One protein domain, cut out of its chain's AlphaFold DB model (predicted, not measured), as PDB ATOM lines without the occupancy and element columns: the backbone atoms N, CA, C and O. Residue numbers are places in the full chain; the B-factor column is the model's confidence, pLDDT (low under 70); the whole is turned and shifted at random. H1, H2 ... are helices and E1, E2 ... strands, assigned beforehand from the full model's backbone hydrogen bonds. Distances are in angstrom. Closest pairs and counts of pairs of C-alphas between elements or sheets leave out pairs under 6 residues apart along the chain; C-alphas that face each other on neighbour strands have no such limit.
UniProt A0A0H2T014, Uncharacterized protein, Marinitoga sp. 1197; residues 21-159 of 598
ATOM      1  N   ARG A  21      27.822   9.194   3.427       92.50
ATOM      2  CA  ARG A  21      29.079   8.795   2.805       92.50
ATOM      3  C   ARG A  21      29.052   7.290   2.595       92.50
ATOM      4  O   ARG A  21      28.827   6.542   3.540       92.50
ATOM      5  N   ILE A  22      29.261   6.835   1.366       91.69
ATOM      6  CA  ILE A  22      29.271   5.415   1.011       91.69
ATOM      7  C   ILE A  22      30.639   5.045   0.458       91.69
ATOM      8  O   ILE A  22      31.179   5.743  -0.398       91.69
ATOM      9  N   ILE A  23      31.173   3.919   0.928       91.94
ATOM     10  CA  ILE A  23      32.372   3.278   0.396       91.94
ATOM     11  C   ILE A  23      31.914   2.041  -0.388       91.94
ATOM     12  O   ILE A  23      31.549   1.031   0.225       91.94
ATOM     13  N   PRO A  24      31.885   2.095  -1.730       88.56
ATOM     14  CA  PRO A  24      31.570   0.941  -2.558       88.56
ATOM     15  C   PRO A  24      32.724  -0.068  -2.590       88.56
ATOM     16  O   PRO A  24      33.874   0.266  -2.298       88.56
ATOM     17  N   ILE A  25      32.440  -1.293  -3.028       88.56
ATOM     18  CA  ILE A  25      33.450  -2.340  -3.257       88.56
ATOM     19  C   ILE A  25      34.462  -1.908  -4.333       88.56
ATOM     20  O   ILE A  25      35.636  -2.253  -4.241       88.56
ATOM     21  N   SER A  26      34.036  -1.098  -5.309       85.62
ATOM     22  CA  SER A  26      34.895  -0.547  -6.370       85.62
ATOM     23  C   SER A  26      35.898   0.513  -5.892       85.62
ATOM     24  O   SER A  26      36.792   0.881  -6.649       85.62
ATOM     25  N   GLY A  27      35.771   1.005  -4.653       79.88
ATOM     26  CA  GLY A  27      36.752   1.873  -3.993       79.88
ATOM     27  C   GLY A  27      36.508   3.384  -4.094       79.88
ATOM     28  O   GLY A  27      36.989   4.122  -3.238       79.88
ATOM     29  N   ASN A  28      35.725   3.867  -5.063       86.38
ATOM     30  CA  ASN A  28      35.455   5.304  -5.203       86.38
ATOM     31  C   ASN A  28      34.384   5.774  -4.211       86.38
ATOM     32  O   ASN A  28      33.219   5.403  -4.341       86.38
ATOM     33  N   ILE A  29      34.774   6.602  -3.239       89.69
ATOM     34  CA  ILE A  29      33.878   7.140  -2.205       89.69
ATOM     35  C   ILE A  29      32.783   8.001  -2.846       89.69
ATOM     36  O   ILE A  29      33.056   8.852  -3.692       89.69
ATOM     37  N   ILE A  30      31.540   7.791  -2.411       90.19
ATOM     38  CA  ILE A  30      30.367   8.539  -2.865       90.19
ATOM     39  C   ILE A  30      29.802   9.322  -1.681       90.19
ATOM     40  O   ILE A  30      29.383   8.732  -0.688       90.19
ATOM     41  N   GLU A  31      29.739  10.643  -1.807       92.00
ATOM     42  CA  GLU A  31      29.146  11.543  -0.813       92.00
ATOM     43  C   GLU A  31      27.965  12.299  -1.427       92.00
ATOM     44  O   GLU A  31      28.012  12.738  -2.580       92.00
ATOM     45  N   GLY A  32      26.869  12.434  -0.680       89.94
ATOM     46  CA  GLY A  32      25.688  13.129  -1.181       89.94
ATOM     47  C   GLY A  32      24.539  13.214  -0.187       89.94
ATOM     48  O   GLY A  32      24.683  12.929   1.003       89.94
ATOM     49  N   LYS A  33      23.374  13.622  -0.698       88.62
ATOM     50  CA  LYS A  33      22.122  13.650   0.067       88.62
ATOM     51  C   LYS A  33      21.376  12.331  -0.104       88.62
ATOM     52  O   LYS A  33      21.148  11.913  -1.240       88.62
ATOM     53  N   LEU A  34      20.945  11.703   0.986       88.06
ATOM     54  CA  LEU A  34      20.072  10.538   0.895       88.06
ATOM     55  C   LEU A  34      18.679  10.963   0.411       88.06
ATOM     56  O   LEU A  34      18.108  11.945   0.883       88.06
ATOM     57  N   LEU A  35      18.127  10.229  -0.553       87.06
ATOM     58  CA  LEU A  35      16.732  10.378  -0.976       87.06
ATOM     59  C   LEU A  35      15.872   9.290  -0.341       87.06
ATOM     60  O   LEU A  35      14.830   9.578   0.251       87.06
ATOM     61  N   SER A  36      16.310   8.040  -0.474       89.31
ATOM     62  CA  SER A  36      15.674   6.880   0.137       89.31
ATOM     63  C   SER A  36      16.569   5.645   0.054       89.31
ATOM     64  O   SER A  36      17.582   5.627  -0.643       89.31
ATOM     65  N   ILE A  37      16.168   4.585   0.747       89.44
ATOM     66  CA  ILE A  37      16.749   3.244   0.614       89.44
ATOM     67  C   ILE A  37      15.577   2.272   0.510       89.44
ATOM     68  O   ILE A  37      14.614   2.397   1.267       89.44
ATOM     69  N   ASN A  38      15.620   1.324  -0.417       88.69
ATOM     70  CA  ASN A  38      14.659   0.218  -0.452       88.69
ATOM     71  C   ASN A  38      15.368  -1.097  -0.094       88.69
ATOM     72  O   ASN A  38      16.523  -1.108   0.324       88.69
ATOM     73  N   ASN A  39      14.689  -2.228  -0.263       85.81
ATOM     74  CA  ASN A  39      15.279  -3.528   0.037       85.81
ATOM     75  C   ASN A  39      16.540  -3.862  -0.792       85.81
ATOM     76  O   ASN A  39      17.312  -4.721  -0.386       85.81
ATOM     77  N   SER A  40      16.804  -3.215  -1.928       89.38
ATOM     78  CA  SER A  40      17.873  -3.596  -2.864       89.38
ATOM     79  C   SER A  40      18.894  -2.499  -3.163       89.38
ATOM     80  O   SER A  40      20.010  -2.832  -3.561       89.38
ATOM     81  N   GLN A  41      18.555  -1.222  -2.975       92.56
ATOM     82  CA  GLN A  41      19.322  -0.083  -3.480       92.56
ATOM     83  C   GLN A  41      19.246   1.141  -2.555       92.56
ATOM     84  O   GLN A  41      18.220   1.408  -1.924       92.56
ATOM     85  N   PHE A  42      20.322   1.928  -2.552       92.19
ATOM     86  CA  PHE A  42      20.370   3.298  -2.045       92.19
ATOM     87  C   PHE A  42      20.064   4.277  -3.183       92.19
ATOM     88  O   PHE A  42      20.592   4.145  -4.288       92.19
ATOM     89  N   PHE A  43      19.242   5.286  -2.901       92.00
ATOM     90  CA  PHE A  43      18.946   6.394  -3.804       92.00
ATOM     91  C   PHE A  43      19.552   7.666  -3.224       92.00
ATOM     92  O   PHE A  43      19.151   8.128  -2.155       92.00
ATOM     93  N   LEU A  44      20.516   8.233  -3.937       91.06
ATOM     94  CA  LEU A  44      21.297   9.386  -3.505       91.06
ATOM     95  C   LEU A  44      21.134  10.534  -4.488       91.06
ATOM     96  O   LEU A  44      20.938  10.313  -5.680       91.06
ATOM     97  N   LYS A  45      21.286  11.764  -4.011       90.19
ATOM     98  CA  LYS A  45      21.498  12.938  -4.852       90.19
ATOM     99  C   LYS A  45      22.957  13.371  -4.725       90.19
ATOM    100  O   LYS A  45      23.353  13.889  -3.681       90.19
ATOM    101  N   VAL A  46      23.730  13.164  -5.787       89.69
ATOM    102  CA  VAL A  46      25.158  13.510  -5.898       89.69
ATOM    103  C   VAL A  46      25.296  14.511  -7.042       89.69
ATOM    104  O   VAL A  46      24.829  14.241  -8.147       89.69
ATOM    105  N   ASN A  47      25.871  15.692  -6.795       86.38
ATOM    106  CA  ASN A  47      26.031  16.756  -7.806       86.38
ATOM    107  C   ASN A  47      24.740  17.055  -8.597       86.38
ATOM    108  O   ASN A  47      24.734  17.120  -9.825       86.38
ATOM    109  N   ASN A  48      23.616  17.181  -7.886       83.19
ATOM    110  CA  ASN A  48      22.272  17.374  -8.444       83.19
ATOM    111  C   ASN A  48      21.706  16.250  -9.334       83.19
ATOM    112  O   ASN A  48      20.583  16.394  -9.815       83.19
ATOM    113  N   LYS A  49      22.388  15.110  -9.475       88.50
ATOM    114  CA  LYS A  49      21.880  13.924 -10.178       88.50
ATOM    115  C   LYS A  49      21.453  12.838  -9.195       88.50
ATOM    116  O   LYS A  49      22.035  12.695  -8.124       88.50
ATOM    117  N   VAL A  50      20.416  12.087  -9.561       90.56
ATOM    118  CA  VAL A  50      19.963  10.925  -8.789       90.56
ATOM    119  C   VAL A  50      20.834   9.726  -9.149       90.56
ATOM    120  O   VAL A  50      20.819   9.275 -10.292       90.56
ATOM    121  N   THR A  51      21.554   9.199  -8.166       91.12
ATOM    122  CA  THR A  51      22.399   8.009  -8.283       91.12
ATOM    123  C   THR A  51      21.722   6.846  -7.564       91.12
ATOM    124  O   THR A  51      21.284   6.989  -6.422       91.12
ATOM    125  N   LYS A  52      21.632   5.693  -8.234       93.19
ATOM    126  CA  LYS A  52      21.139   4.436  -7.657       93.19
ATOM    127  C   LYS A  52      22.334   3.530  -7.397       93.19
ATOM    128  O   LYS A  52      23.082   3.266  -8.332       93.19
ATOM    129  N   LEU A  53      22.495   3.060  -6.167       91.75
ATOM    130  CA  LEU A  53      23.606   2.192  -5.785       91.75
ATOM    131  C   LEU A  53      23.069   0.874  -5.210       91.75
ATOM    132  O   LEU A  53      22.373   0.906  -4.191       91.75
ATOM    133  N   PRO A  54      23.336  -0.279  -5.846       92.94
ATOM    134  CA  PRO A  54      22.956  -1.581  -5.309       92.94
ATOM    135  C   PRO A  54      23.600  -1.846  -3.950       92.94
ATOM    136  O   PRO A  54      24.789  -1.620  -3.763       92.94
ATOM    137  N   ILE A  55      22.830  -2.390  -3.004       90.44
ATOM    138  CA  ILE A  55      23.342  -2.737  -1.666       90.44
ATOM    139  C   ILE A  55      24.485  -3.755  -1.753       90.44
ATOM    140  O   ILE A  55      25.416  -3.691  -0.960       90.44
ATOM    141  N   SER A  56      24.448  -4.656  -2.739       89.50
ATOM    142  CA  SER A  56      25.510  -5.636  -3.001       89.50
ATOM    143  C   SER A  56      26.855  -5.009  -3.370       89.50
ATOM    144  O   SER A  56      27.869  -5.689  -3.294       89.50
ATOM    145  N   GLU A  57      26.873  -3.741  -3.781       90.62
ATOM    146  CA  GLU A  57      28.086  -3.013  -4.159       90.62
ATOM    147  C   GLU A  57      28.620  -2.133  -3.023       90.62
ATOM    148  O   GLU A  57      29.642  -1.471  -3.191       90.62
ATOM    149  N   ILE A  58      27.953  -2.109  -1.864       90.19
ATOM    150  CA  ILE A  58      28.317  -1.262  -0.726       90.19
ATOM    151  C   ILE A  58      29.168  -2.063   0.259       90.19
ATOM    152  O   ILE A  58      28.713  -3.064   0.804       90.19
ATOM    153  N   LYS A  59      30.389  -1.591   0.532       89.19
ATOM    154  CA  LYS A  59      31.260  -2.165   1.569       89.19
ATOM    155  C   LYS A  59      30.912  -1.617   2.952       89.19
ATOM    156  O   LYS A  59      30.827  -2.375   3.910       89.19
ATOM    157  N   THR A  60      30.737  -0.302   3.064       91.06
ATOM    158  CA  THR A  60      30.285   0.366   4.292       91.06
ATOM    159  C   THR A  60      29.681   1.732   3.966       91.06
ATOM    160  O   THR A  60      29.884   2.267   2.872       91.06
ATOM    161  N   PHE A  61      28.925   2.293   4.902       93.19
ATOM    162  CA  PHE A  61      28.308   3.607   4.798       93.19
ATOM    163  C   PHE A  61      28.307   4.302   6.160       93.19
ATOM    164  O   PHE A  61      28.329   3.657   7.206       93.19
ATOM    165  N   GLU A  62      28.245   5.627   6.140       92.06
ATOM    166  CA  GLU A  62      28.175   6.471   7.324       92.06
ATOM    167  C   GLU A  62      27.189   7.617   7.081       92.06
ATOM    168  O   GLU A  62      27.221   8.262   6.032       92.06
ATOM    169  N   PHE A  63      26.309   7.867   8.050       90.94
ATOM    170  CA  PHE A  63      25.370   8.991   8.040       90.94
ATOM    171  C   PHE A  63      25.859  10.095   8.980       90.94
ATOM    172  O   PHE A  63      26.423   9.788  10.035       90.94
ATOM    173  N   SER A  64      25.604  11.359   8.636       90.19
ATOM    174  CA  SER A  64      25.812  12.473   9.569       90.19
ATOM    175  C   SER A  64      24.811  12.427  10.726       90.19
ATOM    176  O   SER A  64      23.764  11.785  10.630       90.19
ATOM    177  N   ASP A  65      25.114  13.104  11.835       85.88
ATOM    178  CA  ASP A  65      24.226  13.109  13.005       85.88
ATOM    179  C   ASP A  65      22.878  13.787  12.715       85.88
ATOM    180  O   ASP A  65      21.834  13.256  13.095       85.88
ATOM    181  N   ASP A  66      22.880  14.869  11.932       83.62
ATOM    182  CA  ASP A  66      21.652  15.516  11.450       83.62
ATOM    183  C   ASP A  66      20.787  14.552  10.628       83.62
ATOM    184  O   ASP A  66      19.567  14.481  10.798       83.62
ATOM    185  N   GLU A  67      21.415  13.765   9.750       85.94
ATOM    186  CA  GLU A  67      20.709  12.791   8.927       85.94
ATOM    187  C   GLU A  67      20.115  11.668   9.789       85.94
ATOM    188  O   GLU A  67      18.943  11.315   9.617       85.94
ATOM    189  N   LYS A  68      20.877  11.149  10.765       86.81
ATOM    190  CA  LYS A  68      20.403  10.120  11.708       86.81
ATOM    191  C   LYS A  68      19.150  10.577  12.459       86.81
ATOM    192  O   LYS A  68      18.207   9.796  12.599       86.81
ATOM    193  N   GLU A  69      19.104  11.834  12.896       80.38
ATOM    194  CA  GLU A  69      17.953  12.404  13.610       80.38
ATOM    195  C   GLU A  69      16.690  12.526  12.743       80.38
ATOM    196  O   GLU A  69      15.561  12.482  13.251       80.38
ATOM    197  N   MET A  70      16.860  12.643  11.425       79.25
ATOM    198  CA  MET A  70      15.775  12.812  10.458       79.25
ATOM    199  C   MET A  70      15.305  11.499   9.811       79.25
ATOM    200  O   MET A  70      14.351  11.518   9.022       79.25
ATOM    201  N   MET A  71      15.939  10.366  10.132       83.69
ATOM    202  CA  MET A  71      15.679   9.070   9.505       83.69
ATOM    203  C   MET A  71      14.463   8.322  10.061       83.69
ATOM    204  O   MET A  71      14.281   8.133  11.269       83.69
ATOM    205  N   PHE A  72      13.670   7.795   9.128       82.38
ATOM    206  CA  PHE A  72      12.564   6.886   9.392       82.38
ATOM    207  C   PHE A  72      12.627   5.698   8.440       82.38
ATOM    208  O   PHE A  72      12.942   5.852   7.258       82.38
ATOM    209  N   PHE A  73      12.239   4.521   8.917       79.75
ATOM    210  CA  PHE A  73      12.083   3.340   8.074       79.75
ATOM    211  C   PHE A  73      10.660   2.803   8.143       79.75
ATOM    212  O   PHE A  73       9.997   2.868   9.179       79.75
ATOM    213  N   SER A  74      10.183   2.296   7.011       77.62
ATOM    214  CA  SER A  74       8.847   1.750   6.837       77.62
ATOM    215  C   SER A  74       8.912   0.301   6.384       77.62
ATOM    216  O   SER A  74       9.664  -0.047   5.471       77.62
ATOM    217  N   LEU A  75       8.058  -0.526   6.974       74.88
ATOM    218  CA  LEU A  75       7.869  -1.923   6.597       74.88
ATOM    219  C   LEU A  75       6.743  -2.063   5.564       74.88
ATOM    220  O   LEU A  75       5.942  -1.137   5.386       74.88
ATOM    221  N   ASN A  76       6.662  -3.216   4.896       66.81
ATOM    222  CA  ASN A  76       5.655  -3.496   3.859       66.81
ATOM    223  C   ASN A  76       4.214  -3.326   4.347       66.81
ATOM    224  O   ASN A  76       3.363  -2.850   3.599       66.81
ATOM    225  N   ASN A  77       3.970  -3.581   5.631       61.69
ATOM    226  CA  ASN A  77       2.655  -3.433   6.247       61.69
ATOM    227  C   ASN A  77       2.309  -1.976   6.605       61.69
ATOM    228  O   ASN A  77       1.333  -1.752   7.301       61.69
ATOM    229  N   ASN A  78       3.074  -0.979   6.141       63.06
ATOM    230  CA  ASN A  78       2.914   0.462   6.414       63.06
ATOM    231  C   ASN A  78       3.271   0.923   7.840       63.06
ATOM    232  O   ASN A  78       3.062   2.088   8.178       63.06
ATOM    233  N   TYR A  79       3.887   0.065   8.654       67.50
ATOM    234  CA  TYR A  79       4.508   0.492   9.907       67.50
ATOM    235  C   TYR A  79       5.706   1.388   9.646       67.50
ATOM    236  O   TYR A  79       6.563   1.010   8.855       67.50
ATOM    237  N   THR A  80       5.784   2.527  10.333       72.50
ATOM    238  CA  THR A  80       6.949   3.417  10.293       72.50
ATOM    239  C   THR A  80       7.554   3.567  11.684       72.50
ATOM    240  O   THR A  80       6.838   3.804  12.654       72.50
ATOM    241  N   PHE A  81       8.878   3.502  11.763       74.06
ATOM    242  CA  PHE A  81       9.649   3.718  12.982       74.06
ATOM    243  C   PHE A  81      10.690   4.821  12.751       74.06
ATOM    244  O   PHE A  81      11.233   4.935  11.650       74.06
ATOM    245  N   LYS A  82      10.980   5.626  13.784       77.19
ATOM    246  CA  LYS A  82      12.198   6.453  13.806       77.19
ATOM    247  C   LYS A  82      13.379   5.550  14.119       77.19
ATOM    248  O   LYS A  82      13.293   4.713  15.023       77.19
ATOM    249  N   GLY A  83      14.456   5.748  13.383       80.94
ATOM    250  CA  GLY A  83      15.714   5.058  13.582       80.94
ATOM    251  C   GLY A  83      16.573   5.169  12.340       80.94
ATOM    252  O   GLY A  83      16.065   5.114  11.218       80.94
ATOM    253  N   TYR A  84      17.871   5.319  12.556       87.06
ATOM    254  CA  TYR A  84      18.841   5.372  11.481       87.06
ATOM    255  C   TYR A  84      19.343   3.970  11.159       87.06
ATOM    256  O   TYR A  84      19.405   3.099  12.031       87.06
ATOM    257  N   LEU A  85      19.683   3.735   9.894       90.75
ATOM    258  CA  LEU A  85      20.285   2.475   9.483       90.75
ATOM    259  C   LEU A  85      21.721   2.428  10.022       90.75
ATOM    260  O   LEU A  85      22.548   3.249   9.643       90.75
ATOM    261  N   LEU A  86      21.997   1.491  10.927       90.56
ATOM    262  CA  LEU A  86      23.305   1.326  11.557       90.56
ATOM    263  C   LEU A  86      24.223   0.460  10.693       90.56
ATOM    264  O   LEU A  86      25.364   0.832  10.457       90.56
ATOM    265  N   GLN A  87      23.723  -0.691  10.240       90.50
ATOM    266  CA  GLN A  87      24.492  -1.656   9.453       90.50
ATOM    267  C   GLN A  87      23.570  -2.607   8.678       90.50
ATOM    268  O   GLN A  87      22.374  -2.706   8.967       90.50
ATOM    269  N   ILE A  88      24.124  -3.311   7.691       88.69
ATOM    270  CA  ILE A  88      23.442  -4.375   6.945       88.69
ATOM    271  C   ILE A  88      24.281  -5.646   7.089       88.69
ATOM    272  O   ILE A  88      25.436  -5.666   6.677       88.69
ATOM    273  N   GLU A  89      23.698  -6.697   7.659       87.38
ATOM    274  CA  GLU A  89      24.337  -8.002   7.849       87.38
ATOM    275  C   GLU A  89      23.540  -9.071   7.091       87.38
ATOM    276  O   GLU A  89      22.388  -9.360   7.426       87.38
ATOM    277  N   ASN A  90      24.138  -9.680   6.064       84.62
ATOM    278  CA  ASN A  90      23.480 -10.667   5.199       84.62
ATOM    279  C   ASN A  90      22.137 -10.142   4.636       84.62
ATOM    280  O   ASN A  90      22.110  -9.208   3.837       84.62
ATOM    281  N   ASN A  91      21.014 -10.728   5.066       84.25
ATOM    282  CA  ASN A  91      19.657 -10.331   4.676       84.25
ATOM    283  C   ASN A  91      18.949  -9.461   5.732       84.25
ATOM    284  O   ASN A  91      17.728  -9.320   5.671       84.25
ATOM    285  N   ILE A  92      19.672  -8.893   6.701       84.50
ATOM    286  CA  ILE A  92      19.110  -8.133   7.824       84.50
ATOM    287  C   ILE A  92      19.622  -6.689   7.802       84.50
ATOM    288  O   ILE A  92      20.823  -6.435   7.840       84.50
ATOM    289  N   PHE A  93      18.699  -5.731   7.799       86.69
ATOM    290  CA  PHE A  93      18.970  -4.329   8.103       86.69
ATOM    291  C   PHE A  93      18.898  -4.116   9.611       86.69
ATOM    292  O   PHE A  93      17.898  -4.474  10.241       86.69
ATOM    293  N   ILE A  94      19.927  -3.503  10.184       87.69
ATOM    294  CA  ILE A  94      19.993  -3.196  11.610       87.69
ATOM    295  C   ILE A  94      19.829  -1.692  11.775       87.69
ATOM    296  O   ILE A  94      20.699  -0.926  11.372       87.69
ATOM    297  N   PHE A  95      18.718  -1.267  12.367       85.50
ATOM    298  CA  PHE A  95      18.457   0.137  12.678       85.50
ATOM    299  C   PHE A  95      18.662   0.417  14.159       85.50
ATOM    300  O   PHE A  95      18.433  -0.465  14.990       85.50
ATOM    301  N   LYS A  96      19.015   1.659  14.491       83.56
ATOM    302  CA  LYS A  96      19.146   2.136  15.868       83.56
ATOM    303  C   LYS A  96      18.348   3.421  16.100       83.56
ATOM    304  O   LYS A  96      18.266   4.279  15.226       83.56
ATOM    305  N   ASN A  97      17.745   3.538  17.280       78.69
ATOM    306  CA  ASN A  97      17.088   4.750  17.773       78.69
ATOM    307  C   ASN A  97      17.265   4.819  19.294       78.69
ATOM    308  O   ASN A  97      16.754   3.939  19.992       78.69
ATOM    309  N   ASP A  98      17.991   5.816  19.797       78.31
ATOM    310  CA  ASP A  98      18.474   5.854  21.184       78.31
ATOM    311  C   ASP A  98      19.140   4.507  21.564       78.31
ATOM    312  O   ASP A  98      20.030   4.029  20.856       78.31
ATOM    313  N   ASP A  99      18.655   3.837  22.613       69.44
ATOM    314  CA  ASP A  99      19.132   2.527  23.083       69.44
ATOM    315  C   ASP A  99      18.413   1.321  22.437       69.44
ATOM    316  O   ASP A  99      18.499   0.189  22.925       69.44
ATOM    317  N   LYS A 100      17.641   1.527  21.362       71.69
ATOM    318  CA  LYS A 100      16.794   0.491  20.737       71.69
ATOM    319  C   LYS A 100      17.372   0.028  19.405       71.69
ATOM    320  O   LYS A 100      17.803   0.855  18.604       71.69
ATOM    321  N   PHE A 101      17.284  -1.276  19.134       77.81
ATOM    322  CA  PHE A 101      17.751  -1.895  17.890       77.81
ATOM    323  C   PHE A 101      16.615  -2.606  17.139       77.81
ATOM    324  O   PHE A 101      15.785  -3.295  17.735       77.81
ATOM    325  N   PHE A 102      16.602  -2.504  15.811       74.81
ATOM    326  CA  PHE A 102      15.625  -3.179  14.951       74.81
ATOM    327  C   PHE A 102      16.346  -4.050  13.928       74.81
ATOM    328  O   PHE A 102      17.176  -3.531  13.194       74.81
ATOM    329  N   TYR A 103      16.017  -5.342  13.862       79.19
ATOM    330  CA  TYR A 103      16.632  -6.317  12.957       79.19
ATOM    331  C   TYR A 103      15.600  -6.724  11.899       79.19
ATOM    332  O   TYR A 103      14.785  -7.631  12.087       79.19
ATOM    333  N   ILE A 104      15.598  -6.007  10.783       77.44
ATOM    334  CA  ILE A 104      14.563  -6.106   9.755       77.44
ATOM    335  C   ILE A 104      15.069  -6.952   8.597       77.44
ATOM    336  O   ILE A 104      16.051  -6.599   7.949       77.44
ATOM    337  N   HIS A 105      14.380  -8.051   8.296       78.75
ATOM    338  CA  HIS A 105      14.706  -8.838   7.117       78.75
ATOM    339  C   HIS A 105      14.434  -8.022   5.850       78.75
ATOM    340  O   HIS A 105      13.435  -7.310   5.741       78.75
ATOM    341  N   LYS A 106      15.327  -8.133   4.869       80.12
ATOM    342  CA  LYS A 106      15.322  -7.338   3.636       80.12
ATOM    343  C   LYS A 106      13.987  -7.389   2.891       80.12
ATOM    344  O   LYS A 106      13.542  -6.371   2.374       80.12
ATOM    345  N   ASN A 107      13.320  -8.540   2.902       78.19
ATOM    346  CA  ASN A 107      12.012  -8.721   2.267       78.19
ATOM    347  C   ASN A 107      10.882  -7.925   2.933       78.19
ATOM    348  O   ASN A 107       9.895  -7.652   2.262       78.19
ATOM    349  N   ASP A 108      11.025  -7.536   4.202       72.62
ATOM    350  CA  ASP A 108       9.989  -6.835   4.968       72.62
ATOM    351  C   ASP A 108      10.147  -5.308   4.925       72.62
ATOM    352  O   ASP A 108       9.220  -4.572   5.280       72.62
ATOM    353  N   LEU A 109      11.310  -4.819   4.478       77.44
ATOM    354  CA  LEU A 109      11.597  -3.397   4.328       77.44
ATOM    355  C   LEU A 109      10.933  -2.846   3.061       77.44
ATOM    356  O   LEU A 109      11.275  -3.237   1.945       77.44
ATOM    357  N   LYS A 110      10.047  -1.862   3.237       77.38
ATOM    358  CA  LYS A 110       9.434  -1.127   2.125       77.38
ATOM    359  C   LYS A 110      10.340   0.003   1.666       77.38
ATOM    360  O   LYS A 110      10.716   0.073   0.499       77.38
ATOM    361  N   ILE A 111      10.657   0.917   2.585       75.94
ATOM    362  CA  ILE A 111      11.435   2.118   2.275       75.94
ATOM    363  C   ILE A 111      12.011   2.769   3.539       75.94
ATOM    364  O   ILE A 111      11.351   2.812   4.574       75.94
ATOM    365  N   ILE A 112      13.211   3.333   3.439       69.69
ATOM    366  CA  ILE A 112      13.813   4.275   4.390       69.69
ATOM    367  C   ILE A 112      13.699   5.671   3.774       69.69
ATOM    368  O   ILE A 112      14.051   5.847   2.606       69.69
ATOM    369  N   VAL A 113      13.186   6.649   4.521       72.75
ATOM    370  CA  VAL A 113      13.008   8.034   4.059       72.75
ATOM    371  C   VAL A 113      13.371   9.046   5.139       72.75
ATOM    372  O   VAL A 113      13.181   8.820   6.331       72.75
ATOM    373  N   THR A 114      13.795  10.222   4.692       55.31
ATOM    374  CA  THR A 114      14.101  11.393   5.520       55.31
ATOM    375  C   THR A 114      12.894  12.338   5.542       55.31
ATOM    376  O   THR A 114      12.896  13.413   4.936       55.31
ATOM    377  N   LYS A 115      11.775  11.912   6.138       54.16
ATOM    378  CA  LYS A 115      10.595  12.775   6.342       54.16
ATOM    379  C   LYS A 115       9.989  12.503   7.711       54.16
ATOM    380  O   LYS A 115       9.705  11.348   8.012       54.16
ATOM    381  N   ARG A 116       9.727  13.566   8.490       42.78
ATOM    382  CA  ARG A 116       8.999  13.506   9.772       42.78
ATOM    383  C   ARG A 116       7.744  12.644   9.618       42.78
ATOM    384  O   ARG A 116       6.823  13.008   8.887       42.78
ATOM    385  N   ARG A 117       7.708  11.513  10.317       49.19
ATOM    386  CA  ARG A 117       6.525  10.663  10.485       49.19
ATOM    387  C   ARG A 117       6.278  10.439  11.975       49.19
ATOM    388  O   ARG A 117       7.177  10.617  12.792       49.19
ATOM    389  N   ILE A 118       5.046  10.091  12.336       42.97
ATOM    390  CA  ILE A 118       4.677   9.809  13.727       42.97
ATOM    391  C   ILE A 118       5.444   8.565  14.187       42.97
ATOM    392  O   ILE A 118       5.384   7.515  13.550       42.97
ATOM    393  N   ILE A 119       6.194   8.713  15.275       50.56
ATOM    394  CA  ILE A 119       6.987   7.656  15.900       50.56
ATOM    395  C   ILE A 119       6.056   6.872  16.812       50.56
ATOM    396  O   ILE A 119       5.429   7.462  17.688       50.56
ATOM    397  N   SER A 120       5.987   5.553  16.655       54.62
ATOM    398  CA  SER A 120       5.306   4.709  17.632       54.62
ATOM    399  C   SER A 120       6.335   3.926  18.441       54.62
ATOM    400  O   SER A 120       6.991   3.024  17.925       54.62
ATOM    401  N   SER A 121       6.460   4.241  19.733       60.69
ATOM    402  CA  SER A 121       7.051   3.342  20.739       60.69
ATOM    403  C   SER A 121       6.075   2.233  21.150       60.69
ATOM    404  O   SER A 121       6.275   1.580  22.171       60.69
ATOM    405  N   ILE A 122       5.023   2.026  20.358       70.25
ATOM    406  CA  ILE A 122       3.895   1.165  20.662       70.25
ATOM    407  C   ILE A 122       3.659   0.199  19.496       70.25
ATOM    408  O   ILE A 122       3.662   0.621  18.334       70.25
ATOM    409  N   ILE A 123       3.408  -1.072  19.803       73.06
ATOM    410  CA  ILE A 123       2.777  -2.010  18.870       73.06
ATOM    411  C   ILE A 123       1.291  -2.064  19.157       73.06
ATOM    412  O   ILE A 123       0.864  -2.186  20.304       73.06
ATOM    413  N   ALA A 124       0.532  -2.033  18.077       74.94
ATOM    414  CA  ALA A 124      -0.872  -2.351  18.029       74.94
ATOM    415  C   ALA A 124      -1.060  -3.756  17.438       74.94
ATOM    416  O   ALA A 124      -0.546  -4.056  16.359       74.94
ATOM    417  N   THR A 125      -1.790  -4.622  18.131       77.38
ATOM    418  CA  THR A 125      -2.162  -5.961  17.656       77.38
ATOM    419  C   THR A 125      -3.671  -6.141  17.723       77.38
ATOM    420  O   THR A 125      -4.334  -5.396  18.426       77.38
ATOM    421  N   ASP A 126      -4.241  -7.155  17.079       77.81
ATOM    422  CA  ASP A 126      -5.686  -7.461  17.182       77.81
ATOM    423  C   ASP A 126      -6.191  -7.661  18.614       77.81
ATOM    424  O   ASP A 126      -7.380  -7.510  18.912       77.81
ATOM    425  N   PHE A 127      -5.268  -8.018  19.499       82.00
ATOM    426  CA  PHE A 127      -5.542  -8.370  20.874       82.00
ATOM    427  C   PHE A 127      -5.011  -7.343  21.872       82.00
ATOM    428  O   PHE A 127      -5.123  -7.592  23.062       82.00
ATOM    429  N   GLY A 128      -4.433  -6.212  21.465       84.62
ATOM    430  CA  GLY A 128      -3.940  -5.252  22.448       84.62
ATOM    431  C   GLY A 128      -2.992  -4.186  21.931       84.62
ATOM    432  O   GLY A 128      -2.758  -4.019  20.733       84.62
ATOM    433  N   ARG A 129      -2.441  -3.440  22.881       85.56
ATOM    434  CA  ARG A 129      -1.529  -2.329  22.650       85.56
ATOM    435  C   ARG A 129      -0.413  -2.354  23.689       85.56
ATOM    436  O   ARG A 129      -0.683  -2.386  24.886       85.56
ATOM    437  N   PHE A 130       0.833  -2.315  23.216       78.88
ATOM    438  CA  PHE A 130       2.018  -2.545  24.045       78.88
ATOM    439  C   PHE A 130       3.129  -1.529  23.782       78.88
ATOM    440  O   PHE A 130       3.570  -1.374  22.641       78.88
ATOM    441  N   TYR A 131       3.653  -0.908  24.834       72.94
ATOM    442  CA  TYR A 131       4.868  -0.109  24.824       72.94
ATOM    443  C   TYR A 131       6.107  -1.004  24.728       72.94
ATOM    444  O   TYR A 131       6.333  -1.942  25.495       72.94
ATOM    445  N   PHE A 132       6.984  -0.642  23.808       64.62
ATOM    446  CA  PHE A 132       8.289  -1.250  23.618       64.62
ATOM    447  C   PHE A 132       9.289  -0.851  24.705       64.62
ATOM    448  O   PHE A 132       9.469   0.343  24.954       64.62
ATOM    449  N   THR A 133       9.995  -1.807  25.327       56.25
ATOM    450  CA  THR A 133      11.190  -1.516  26.159       56.25
ATOM    451  C   THR A 133      11.935  -2.786  26.626       56.25
ATOM    452  O   THR A 133      11.330  -3.548  27.376       56.25
ATOM    453  N   PRO A 134      13.242  -2.999  26.323       51.91
ATOM    454  CA  PRO A 134      14.006  -2.638  25.117       51.91
ATOM    455  C   PRO A 134      13.719  -3.601  23.949       51.91
ATOM    456  O   PRO A 134      13.375  -4.764  24.151       51.91
ATOM    457  N   VAL A 135      13.876  -3.115  22.717       56.12
ATOM    458  CA  VAL A 135      13.366  -3.781  21.510       56.12
ATOM    459  C   VAL A 135      14.456  -4.562  20.797       56.12
ATOM    460  O   VAL A 135      15.516  -4.023  20.498       56.12
ATOM    461  N   LYS A 136      14.141  -5.814  20.470       54.66
ATOM    462  CA  LYS A 136      14.695  -6.533  19.325       54.66
ATOM    463  C   LYS A 136      13.486  -7.005  18.526       54.66
ATOM    464  O   LYS A 136      12.765  -7.864  19.020       54.66
ATOM    465  N   ILE A 137      13.221  -6.392  17.373       58.56
ATOM    466  CA  ILE A 137      12.281  -6.938  16.381       58.56
ATOM    467  C   ILE A 137      13.117  -7.793  15.453       58.56
ATOM    468  O   ILE A 137      14.018  -7.249  14.822       58.56
ATOM    469  N   ILE A 138      12.856  -9.098  15.410       63.25
ATOM    470  CA  ILE A 138      13.396  -9.998  14.386       63.25
ATOM    471  C   ILE A 138      12.231 -10.317  13.459       63.25
ATOM    472  O   ILE A 138      11.256 -10.928  13.895       63.25
ATOM    473  N   SER A 139      12.301  -9.841  12.219       61.53
ATOM    474  CA  SER A 139      11.211  -9.998  11.251       61.53
ATOM    475  C   SER A 139      11.419 -11.238  10.377       61.53
ATOM    476  O   SER A 139      12.456 -11.372   9.732       61.53
ATOM    477  N   ASN A 140      10.443 -12.153  10.375       61.41
ATOM    478  CA  ASN A 140      10.196 -13.166   9.342       61.41
ATOM    479  C   ASN A 140       8.657 -13.339   9.187       61.41
ATOM    480  O   ASN A 140       7.918 -12.394   9.464       61.41
ATOM    481  N   LYS A 141       8.122 -14.510   8.784       62.28
ATOM    482  CA  LYS A 141       6.655 -14.777   8.834       62.28
ATOM    483  C   LYS A 141       6.034 -14.492  10.225       62.28
ATOM    484  O   LYS A 141       4.832 -14.243  10.326       62.28
ATOM    485  N   LEU A 142       6.857 -14.518  11.273       66.44
ATOM    486  CA  LEU A 142       6.594 -14.144  12.657       66.44
ATOM    487  C   LEU A 142       7.502 -12.961  13.049       66.44
ATOM    488  O   LEU A 142       8.665 -12.884  12.657       66.44
ATOM    489  N   TRP A 143       6.993 -12.042  13.862       70.81
ATOM    490  CA  TRP A 143       7.798 -11.025  14.530       70.81
ATOM    491  C   TRP A 143       8.144 -11.487  15.933       70.81
ATOM    492  O   TRP A 143       7.251 -11.670  16.760       70.81
ATOM    493  N   THR A 144       9.433 -11.604  16.232       69.69
ATOM    494  CA  THR A 144       9.887 -11.748  17.616       69.69
ATOM    495  C   THR A 144      10.037 -10.363  18.232       69.69
ATOM    496  O   THR A 144      10.829  -9.571  17.731       69.69
ATOM    497  N   ILE A 145       9.288 -10.059  19.291       71.50
ATOM    498  CA  ILE A 145       9.217  -8.748  19.941       71.50
ATOM    499  C   ILE A 145       9.615  -8.887  21.406       71.50
ATOM    500  O   ILE A 145       8.955  -9.579  22.173       71.50
ATOM    501  N   LYS A 146      10.659  -8.172  21.823       69.75
ATOM    502  CA  LYS A 146      11.009  -8.031  23.241       69.75
ATOM    503  C   LYS A 146      10.252  -6.857  23.872       69.75
ATOM    504  O   LYS A 146      10.326  -5.727  23.385       69.75
ATOM    505  N   THR A 147       9.547  -7.127  24.964       70.31
ATOM    506  CA  THR A 147       8.876  -6.136  25.815       70.31
ATOM    507  C   THR A 147       9.371  -6.244  27.254       70.31
ATOM    508  O   THR A 147      10.131  -7.149  27.603       70.31
ATOM    509  N   ARG A 148       8.893  -5.343  28.117       73.62
ATOM    510  CA  ARG A 148       9.166  -5.381  29.560       73.62
ATOM    511  C   ARG A 148       8.552  -6.593  30.276       73.62
ATOM    512  O   ARG A 148       8.873  -6.817  31.435       73.62
ATOM    513  N   TYR A 149       7.678  -7.342  29.601       73.44
ATOM    514  CA  TYR A 149       7.011  -8.535  30.134       73.44
ATOM    515  C   TYR A 149       7.576  -9.840  29.565       73.44
ATOM    516  O   TYR A 149       7.145 -10.912  29.965       73.44
ATOM    517  N   GLY A 150       8.518  -9.765  28.619       72.38
ATOM    518  CA  GLY A 150       9.096 -10.942  27.976       72.38
ATOM    519  C   GLY A 150       9.218 -10.808  26.463       72.38
ATOM    520  O   GLY A 150       9.060  -9.727  25.891       72.38
ATOM    521  N   ILE A 151       9.548 -11.924  25.819       74.00
ATOM    522  CA  ILE A 151       9.713 -12.024  24.368       74.00
ATOM    523  C   ILE A 151       8.473 -12.703  23.784       74.00
ATOM    524  O   ILE A 151       8.105 -13.792  24.212       74.00
ATOM    525  N   PHE A 152       7.857 -12.075  22.788       74.25
ATOM    526  CA  PHE A 152       6.689 -12.581  22.068       74.25
ATOM    527  C   PHE A 152       7.075 -12.980  20.652       74.25
ATOM    528  O   PHE A 152       7.902 -12.310  20.045       74.25
ATOM    529  N   SER A 153       6.438 -14.008  20.098       75.12
ATOM    530  CA  SER A 153       6.527 -14.346  18.674       75.12
ATOM    531  C   SER A 153       5.138 -14.211  18.060       75.12
ATOM    532  O   SER A 153       4.266 -15.027  18.336       75.12
ATOM    533  N   LEU A 154       4.918 -13.164  17.262       73.75
ATOM    534  CA  LEU A 154       3.599 -12.793  16.748       73.75
ATOM    535  C   LEU A 154       3.489 -13.002  15.234       73.75
ATOM    536  O   LEU A 154       4.355 -12.533  14.498       73.75
ATOM    537  N   PRO A 155       2.412 -13.628  14.731       72.38
ATOM    538  CA  PRO A 155       2.109 -13.640  13.305       72.38
ATOM    539  C   PRO A 155       1.966 -12.228  12.745       72.38
ATOM    540  O   PRO A 155       1.270 -11.390  13.320       72.38
ATOM    541  N   ILE A 156       2.597 -11.964  11.599       67.56
ATOM    542  CA  ILE A 156       2.645 -10.617  11.016       67.56
ATOM    543  C   ILE A 156       1.250 -10.039  10.701       67.56
ATOM    544  O   ILE A 156       1.060  -8.825  10.715       67.56
ATOM    545  N   ASN A 157       0.259 -10.902  10.458       70.50
ATOM    546  CA  ASN A 157      -1.134 -10.526  10.203       70.50
ATOM    547  C   ASN A 157      -1.887 -10.047  11.455       70.50
ATOM    548  O   ASN A 157      -2.872  -9.333  11.305       70.50
ATOM    549  N   THR A 158      -1.416 -10.380  12.663       73.50
ATOM    550  CA  THR A 158      -2.005  -9.885  13.925       73.50
ATOM    551  C   THR A 158      -1.566  -8.462  14.264       73.50
ATOM    552  O   THR A 158      -2.106  -7.844  15.177       73.50
ATOM    553  N   ILE A 159      -0.562  -7.937  13.556       71.75
ATOM    554  CA  ILE A 159       0.103  -6.670  13.845       71.75
ATOM    555  C   ILE A 159      -0.557  -5.575  12.991       71.75
ATOM    556  O   ILE A 159      -0.439  -5.552  11.766       71.75
TER     557      ILE A 159
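This is residues 21 to 159 of the 598 residues of an uncharacterized protein of Marinitoga sp. 1197 (UniProt A0A0H2T014). Three small lobes built of strands stand in a row along the longest axis: E1 to E5 at one end, E6 to E11 in the middle and E12 to E15 at the other end, with the short helix H1 at the side between the first two. Two strongly twisted sheets run through the row and are partly face to face in the middle lobe, where E6, E7 and E11 of the one cover E8, E9 and E10 of the other; sharp bends in E2 and E13 fold the end lobes. The printed part has 139 residues, with one named helix and fifteen named strands in the order E1 to E5, H1, E6 to E15, and its class is mostly strand. Both sheets are branched: the pairs of E1, E2, E3, E4, E5, E6, E7 and E11 are antiparallel, while the sheet of E8, E9, E10, E12, E13, E14 and E15 is mixed. The whole is compact, with a radius of gyration of the C-alphas of 15.7 A, yet elongated in outline, spanning 49 by 27 by 23 A.

The larger sheet holds E1, residues 21 to 24, beginning at C-alpha 21 (29.079, 8.795, 2.805); E2, residues 30 to 37, 15.0 A long; E3, residues 41 to 46, 15.0 A; E4, residues 49 to 54, 16.3 A; E5, residues 58 to 63, 13.8 A; E6, residues 72 to 75; E7, residues 80 to 82; and E11, residues 109 to 113, 11.5 A. H1, residues 65 to 70, measures 8.8 A. The other sheet holds E8, residues 84 to 89, 14.9 A; E9, residues 92 to 97, 16.4 A; E10, residues 100 to 105, 16.6 A; E12, residues 122 to 125; E13, residues 128 to 139, 19.4 A; E14, residues 142 to 147, 15.6 A; and E15, residues 150 to 155, 16.5 A, ending at C-alpha 155 (2.109, -13.640, 13.305).

In the larger sheet E2 has three neighbours and bends by 89 degrees at residue 33. Its pairing is staggered: residues 30 to 31 pair with E1 (N 22 and O 30, 2.8 A), residues 33 to 37 with E3 (N 35 and O 43, 2.8 A) and residues 36 to 37 with E11 (N 112 and O 37, 2.7 A). E1 to E4 form a meander, each strand the antiparallel neighbour of the one before. E5 is an edge strand beside E1, with N 21 and O 62 2.8 A apart. E6 has E11 on one side (N 74 and O 111, 2.8 A) and E7 on the other side (N 73 and O 81, 2.9 A). H1 is on this sheet at a height over the sheet of 5.9 A, on a local plane fitted to just 6 of its C-alphas, and over none of its strands; every O i to N i+4 pair in H1 is within hydrogen-bond range. H1 only grazes the other sheet; the closest C-alphas of H1 and E8 are those of Lys 68 and Tyr 84, 5.0 A apart. The two sheets form a sandwich, two sheets face to face, with the facing parts 10.5 A centre to centre and the strands at 48 degrees. E8, E9 and E10 form a second meander (N 86 and O 94, 2.8 A; N 93 and O 104, 2.8 A). E10 is parallel to E13, with N 103 and O 137 2.9 A apart. E13 bends by 111 degrees at residue 134. E12 to E15 form a third meander (N 125 and O 128, 2.8 A; N 144 and O 138, 3.0 A; N 145 and O 152, 2.7 A).

The two C-alphas farthest apart, those of Asn 28 and Phe 127, are 50.5 A apart. The printed part has no cut. No link is long; E11 to E12, residues 114 to 121, is short, and the other links are tight. The mean pLDDT of the printed part is 78.4, and 28 residues are under 70, among them residues 76 to 79, 114 to 121 and 132 to 142.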